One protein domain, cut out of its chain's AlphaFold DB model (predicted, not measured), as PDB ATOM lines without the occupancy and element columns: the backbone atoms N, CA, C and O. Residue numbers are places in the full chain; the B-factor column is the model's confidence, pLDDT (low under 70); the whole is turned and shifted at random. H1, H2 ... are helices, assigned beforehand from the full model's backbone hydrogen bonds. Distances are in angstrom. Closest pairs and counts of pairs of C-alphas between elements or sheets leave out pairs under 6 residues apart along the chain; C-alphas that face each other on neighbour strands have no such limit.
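What this domain is: This is residues 21 to 67 of the 110 residues of an uncharacterized protein of Rhodospirillaceae bacterium (UniProt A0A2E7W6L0). One long helix, H1, makes nearly the whole length of a rod, and after residue 54 the backbone folds back into a small hook that holds the short helix H2. Residues 21 to 45 stick out free, away from that hook. The printed part has 47 residues with two named helices, H1 then H2, and no named strand; the class is all helix. The whole is extended, with a radius of gyration of the C-alphas of 16.9 A and spans of 53 by 22 by 8 A.

How they stand to each other: Look first at H1, residues 22 to 54, then at H2, residues 60 to 64. They only just touch, with 3 pairs of C-alphas within 8 A, and H1 does so with residues 49 to 53 alone. The closest C-alphas are those of Glu 49 and Arg 60, 6.3 A apart. In H1 and H2 every O i to N i+4 pair is within hydrogen-bond range.

Where its parts are: Find C-alpha 22 at (-22.922, 30.623, -4.387); from there H1 runs 48.5 A to C-alpha 54 at (-38.368, -11.470, -22.870). H2 ends at C-alpha 64, at (-39.575, 2.577, -32.031).

The domain as a whole: The C-alphas of Asp 21 and Gly 56 are the two farthest apart, at 53.4 A. The printed part has no cut, and the link from H1 to H2 is tight. The mean pLDDT of the printed part is 94.1, and no printed residue is under 70.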
ATOM      1  N   ASP A  21     -20.373  33.185  -7.482       91.75
ATOM      2  CA  ASP A  21     -21.739  33.261  -6.968       91.75
ATOM      3  C   ASP A  21     -22.156  31.904  -6.359       91.75
ATOM      4  O   ASP A  21     -22.289  30.921  -7.096       91.75
ATOM      5  N   PRO A  22     -22.415  31.831  -5.036       86.06
ATOM      6  CA  PRO A  22     -22.922  30.623  -4.387       86.06
ATOM      7  C   PRO A  22     -24.238  30.093  -4.980       86.06
ATOM      8  O   PRO A  22     -24.530  28.903  -4.844       86.06
ATOM      9  N   GLY A  23     -25.042  30.948  -5.622       89.44
ATOM     10  CA  GLY A  23     -26.262  30.553  -6.325       89.44
ATOM     11  C   GLY A  23     -25.986  29.643  -7.527       89.44
ATOM     12  O   GLY A  23     -26.729  28.686  -7.753       89.44
ATOM     13  N   LEU A  24     -24.876  29.865  -8.243       91.56
ATOM     14  CA  LEU A  24     -24.471  29.027  -9.377       91.56
ATOM     15  C   LEU A  24     -24.054  27.625  -8.929       91.56
ATOM     16  O   LEU A  24     -24.439  26.647  -9.565       91.56
ATOM     17  N   ASP A  25     -23.342  27.510  -7.806       88.62
ATOM     18  CA  ASP A  25     -22.985  26.205  -7.234       88.62
ATOM     19  C   ASP A  25     -24.230  25.412  -6.809       88.62
ATOM     20  O   ASP A  25     -24.310  24.201  -7.025       88.62
ATOM     21  N   GLN A  26     -25.230  26.090  -6.234       87.56
ATOM     22  CA  GLN A  26     -26.498  25.458  -5.863       87.56
ATOM     23  C   GLN A  26     -27.272  24.984  -7.093       87.56
ATOM     24  O   GLN A  26     -27.725  23.840  -7.122       87.56
ATOM     25  N   MET A  27     -27.387  25.829  -8.119       91.94
ATOM     26  CA  MET A  27     -28.034  25.464  -9.380       91.94
ATOM     27  C   MET A  27     -27.316  24.288 -10.051       91.94
ATOM     28  O   MET A  27     -27.962  23.338 -10.488       91.94
ATOM     29  N   HIS A  28     -25.983  24.304 -10.077       90.88
ATOM     30  CA  HIS A  28     -25.182  23.219 -10.631       90.88
ATOM     31  C   HIS A  28     -25.409  21.897  -9.883       90.88
ATOM     32  O   HIS A  28     -25.633  20.863 -10.511       90.88
ATOM     33  N   ALA A  29     -25.439  21.930  -8.547       88.12
ATOM     34  CA  ALA A  29     -25.751  20.754  -7.738       88.12
ATOM     35  C   ALA A  29     -27.164  20.207  -8.016       88.12
ATOM     36  O   ALA A  29     -27.342  18.991  -8.097       88.12
ATOM     37  N   MET A  30     -28.159  21.085  -8.200       92.56
ATOM     38  CA  MET A  30     -29.515  20.675  -8.586       92.56
ATOM     39  C   MET A  30     -29.538  20.019  -9.971       92.56
ATOM     40  O   MET A  30     -30.193  18.993 -10.136       92.56
ATOM     41  N   ILE A  31     -28.804  20.567 -10.945       95.50
ATOM     42  CA  ILE A  31     -28.700  19.995 -12.295       95.50
ATOM     43  C   ILE A  31     -28.056  18.607 -12.241       95.50
ATOM     44  O   ILE A  31     -28.621  17.674 -12.796       95.50
ATOM     45  N   ILE A  32     -26.936  18.439 -11.527       94.50
ATOM     46  CA  ILE A  32     -26.284  17.126 -11.373       94.50
ATOM     47  C   ILE A  32     -27.244  16.104 -10.757       94.50
ATOM     48  O   ILE A  32     -27.350  14.977 -11.248       94.50
ATOM     49  N   ALA A  33     -27.949  16.488  -9.688       93.88
ATOM     50  CA  ALA A  33     -28.927  15.615  -9.050       93.88
ATOM     51  C   ALA A  33     -30.030  15.214 -10.043       93.88
ATOM     52  O   ALA A  33     -30.313  14.030 -10.195       93.88
ATOM     53  N   LEU A  34     -30.583  16.177 -10.786       96.69
ATOM     54  CA  LEU A  34     -31.607  15.912 -11.793       96.69
ATOM     55  C   LEU A  34     -31.096  15.004 -12.922       96.69
ATOM     56  O   LEU A  34     -31.790  14.068 -13.299       96.69
ATOM     57  N   THR A  35     -29.887  15.233 -13.441       96.94
ATOM     58  CA  THR A  35     -29.273  14.379 -14.470       96.94
ATOM     59  C   THR A  35     -29.101  12.947 -13.977       96.94
ATOM     60  O   THR A  35     -29.349  12.006 -14.728       96.94
ATOM     61  N   THR A  36     -28.727  12.774 -12.708       96.56
ATOM     62  CA  THR A  36     -28.598  11.446 -12.095       96.56
ATOM     63  C   THR A  36     -29.947  10.729 -12.066       96.56
ATOM     64  O   THR A  36     -30.041   9.583 -12.496       96.56
ATOM     65  N   GLU A  37     -31.007  11.414 -11.634       97.19
ATOM     66  CA  GLU A  37     -32.361  10.844 -11.631       97.19
ATOM     67  C   GLU A  37     -32.853  10.518 -13.049       97.19
ATOM     68  O   GLU A  37     -33.437   9.458 -13.271       97.19
ATOM     69  N   VAL A  38     -32.576  11.378 -14.037       97.94
ATOM     70  CA  VAL A  38     -32.908  11.110 -15.447       97.94
ATOM     71  C   VAL A  38     -32.199   9.850 -15.946       97.94
ATOM     72  O   VAL A  38     -32.849   9.013 -16.565       97.94
ATOM     73  N   SER A  39     -30.915   9.668 -15.624       97.12
ATOM     74  CA  SER A  39     -30.174   8.450 -15.982       97.12
ATOM     75  C   SER A  39     -30.836   7.196 -15.404       97.12
ATOM     76  O   SER A  39     -31.058   6.231 -16.126       97.12
ATOM     77  N   VAL A  40     -31.221   7.228 -14.122       98.06
ATOM     78  CA  VAL A  40     -31.901   6.101 -13.461       98.06
ATOM     79  C   VAL A  40     -33.263   5.811 -14.101       98.06
ATOM     80  O   VAL A  40     -33.652   4.649 -14.237       98.06
ATOM     81  N   LEU A  41     -34.005   6.845 -14.506       98.06
ATOM     82  CA  LEU A  41     -35.282   6.679 -15.204       98.06
ATOM     83  C   LEU A  41     -35.103   6.064 -16.597       98.06
ATOM     84  O   LEU A  41     -35.892   5.193 -16.963       98.06
ATOM     85  N   THR A  42     -34.071   6.467 -17.345       97.25
ATOM     86  CA  THR A  42     -33.732   5.873 -18.646       97.25
ATOM     87  C   THR A  42     -33.352   4.400 -18.500       97.25
ATOM     88  O   THR A  42     -33.898   3.565 -19.218       97.25
ATOM     89  N   ASP A  43     -32.519   4.053 -17.515       97.88
ATOM     90  CA  ASP A  43     -32.152   2.657 -17.240       97.88
ATOM     91  C   ASP A  43     -33.377   1.817 -16.852       97.88
ATOM     92  O   ASP A  43     -33.537   0.666 -17.267       97.88
ATOM     93  N   ARG A  44     -34.291   2.398 -16.065       97.81
ATOM     94  CA  ARG A  44     -35.543   1.733 -15.695       97.81
ATOM     95  C   ARG A  44     -36.451   1.508 -16.906       97.81
ATOM     96  O   ARG A  44     -37.129   0.482 -16.940       97.81
ATOM     97  N   ALA A  45     -36.489   2.435 -17.863       96.12
ATOM     98  CA  ALA A  45     -37.240   2.266 -19.104       96.12
ATOM     99  C   ALA A  45     -36.663   1.115 -19.948       96.12
ATOM    100  O   ALA A  45     -37.408   0.187 -20.256       96.12
ATOM    101  N   ASP A  46     -35.345   1.089 -20.191       95.94
ATOM    102  CA  ASP A  46     -34.671  -0.007 -20.922       95.94
ATOM    103  C   ASP A  46     -34.926  -1.374 -20.262       95.94
ATOM    104  O   ASP A  46     -35.243  -2.357 -20.936       95.94
ATOM    105  N   LEU A  47     -34.882  -1.439 -18.927       96.81
ATOM    106  CA  LEU A  47     -35.215  -2.658 -18.191       96.81
ATOM    107  C   LEU A  47     -36.648  -3.124 -18.477       96.81
ATOM    108  O   LEU A  47     -36.870  -4.316 -18.701       96.81
ATOM    109  N   ILE A  48     -37.626  -2.212 -18.449       96.50
ATOM    110  CA  ILE A  48     -39.034  -2.543 -18.715       96.50
ATOM    111  C   ILE A  48     -39.187  -3.088 -20.135       96.50
ATOM    112  O   ILE A  48     -39.818  -4.129 -20.312       96.50
ATOM    113  N   GLU A  49     -38.571  -2.442 -21.123       95.25
ATOM    114  CA  GLU A  49     -38.608  -2.877 -22.521       95.25
ATOM    115  C   GLU A  49     -38.026  -4.283 -22.694       95.25
ATOM    116  O   GLU A  49     -38.666  -5.155 -23.283       95.25
ATOM    117  N   ARG A  50     -36.861  -4.558 -22.094       95.19
ATOM    118  CA  ARG A  50     -36.233  -5.890 -22.133       95.19
ATOM    119  C   ARG A  50     -37.084  -6.959 -21.463       95.19
ATOM    120  O   ARG A  50     -37.169  -8.076 -21.970       95.19
ATOM    121  N   LEU A  51     -37.708  -6.644 -20.328       96.81
ATOM    122  CA  LEU A  51     -38.588  -7.589 -19.638       96.81
ATOM    123  C   LEU A  51     -39.860  -7.882 -20.440       96.81
ATOM    124  O   LEU A  51     -40.336  -9.017 -20.414       96.81
ATOM    125  N   LEU A  52     -40.424  -6.888 -21.128       95.88
ATOM    126  CA  LEU A  52     -41.591  -7.074 -21.994       95.88
ATOM    127  C   LEU A  52     -41.251  -7.915 -23.229       95.88
ATOM    128  O   LEU A  52     -42.023  -8.812 -23.583       95.88
ATOM    129  N   GLU A  53     -40.077  -7.688 -23.816       94.88
ATOM    130  CA  GLU A  53     -39.567  -8.454 -24.954       94.88
ATOM    131  C   GLU A  53     -39.269  -9.905 -24.556       94.88
ATOM    132  O   GLU A  53     -39.720 -10.835 -25.223       94.88
ATOM    133  N   GLN A  54     -38.617 -10.127 -23.408       95.31
ATOM    134  CA  GLN A  54     -38.368 -11.470 -22.870       95.31
ATOM    135  C   GLN A  54     -39.668 -12.251 -22.617       95.31
ATOM    136  O   GLN A  54     -39.704 -13.471 -22.776       95.31
ATOM    137  N   LYS A  55     -40.741 -11.560 -22.215       95.12
ATOM    138  CA  LYS A  55     -42.070 -12.154 -22.009       95.12
ATOM    139  C   LYS A  55     -42.871 -12.320 -23.305       95.12
ATOM    140  O   LYS A  55     -43.969 -12.870 -23.251       95.12
ATOM    141  N   GLY A  56     -42.356 -11.849 -24.442       92.25
ATOM    142  CA  GLY A  56     -43.004 -11.951 -25.750       92.25
ATOM    143  C   GLY A  56     -44.258 -11.086 -25.902       92.25
ATOM    144  O   GLY A  56     -45.110 -11.408 -26.721       92.25
ATOM    145  N   THR A  57     -44.417 -10.033 -25.091       92.62
ATOM    146  CA  THR A  57     -45.601  -9.151 -25.147       92.62
ATOM    147  C   THR A  57     -45.409  -7.984 -26.112       92.62
ATOM    148  O   THR A  57     -46.329  -7.648 -26.849       92.62
ATOM    149  N   LEU A  58     -44.236  -7.352 -26.077       93.38
ATOM    150  CA  LEU A  58     -43.909  -6.159 -26.853       93.38
ATOM    151  C   LEU A  58     -42.423  -6.209 -27.196       93.38
ATOM    152  O   LEU A  58     -41.605  -6.438 -26.305       93.38
ATOM    153  N   THR A  59     -42.071  -6.010 -28.461       92.81
ATOM    154  CA  THR A  59     -40.670  -5.907 -28.881       92.81
ATOM    155  C   THR A  59     -40.203  -4.459 -28.808       92.81
ATOM    156  O   THR A  59     -41.004  -3.526 -28.874       92.81
ATOM    157  N   ARG A  60     -38.888  -4.239 -28.729       91.00
ATOM    158  CA  ARG A  60     -38.339  -2.874 -28.816       91.00
ATOM    159  C   ARG A  60     -38.683  -2.196 -30.139       91.00
ATOM    160  O   ARG A  60     -38.944  -1.001 -30.172       91.00
ATOM    161  N   ARG A  61     -38.763  -2.975 -31.220       92.88
ATOM    162  CA  ARG A  61     -39.156  -2.465 -32.534       92.88
ATOM    163  C   ARG A  61     -40.582  -1.914 -32.540       92.88
ATOM    164  O   ARG A  61     -40.807  -0.870 -33.136       92.88
ATOM    165  N   ASP A  62     -41.508  -2.567 -31.842       93.44
ATOM    166  CA  ASP A  62     -42.892  -2.090 -31.743       93.44
ATOM    167  C   ASP A  62     -42.982  -0.709 -31.073       93.44
ATOM    168  O   ASP A  62     -43.892   0.056 -31.378       93.44
ATOM    169  N   ILE A  63     -42.047  -0.386 -30.171       91.38
ATOM    170  CA  ILE A  63     -41.962   0.919 -29.498       91.38
ATOM    171  C   ILE A  63     -41.360   1.974 -30.427       91.38
ATOM    172  O   ILE A  63     -41.910   3.068 -30.532       91.38
ATOM    173  N   GLU A  64     -40.258   1.654 -31.109       92.25
ATOM    174  CA  GLU A  64     -39.575   2.577 -32.031       92.25
ATOM    175  C   GLU A  64     -40.428   2.915 -33.263       92.25
ATOM    176  O   GLU A  64     -40.444   4.054 -33.725       92.25
ATOM    177  N   ASP A  65     -41.179   1.935 -33.771       95.50
ATOM    178  CA  ASP A  65     -42.067   2.107 -34.925       95.50
ATOM    179  C   ASP A  65     -43.430   2.722 -34.520       95.50
ATOM    180  O   ASP A  65     -44.248   3.059 -35.384       95.50
ATOM    181  N   TRP A  66     -43.699   2.890 -33.216       94.62
ATOM    182  CA  TRP A  66     -44.972   3.419 -32.728       94.62
ATOM    183  C   TRP A  66     -45.164   4.889 -33.112       94.62
ATOM    184  O   TRP A  66     -44.346   5.757 -32.803       94.62
ATOM    185  N   GLN A  67     -46.319   5.191 -33.709       94.69
ATOM    186  CA  GLN A  67     -46.730   6.559 -34.010       94.69
ATOM    187  C   GLN A  67     -47.944   6.966 -33.169       94.69
ATOM    188  O   GLN A  67     -48.929   6.227 -33.117       94.69
TER     189      GLN A  67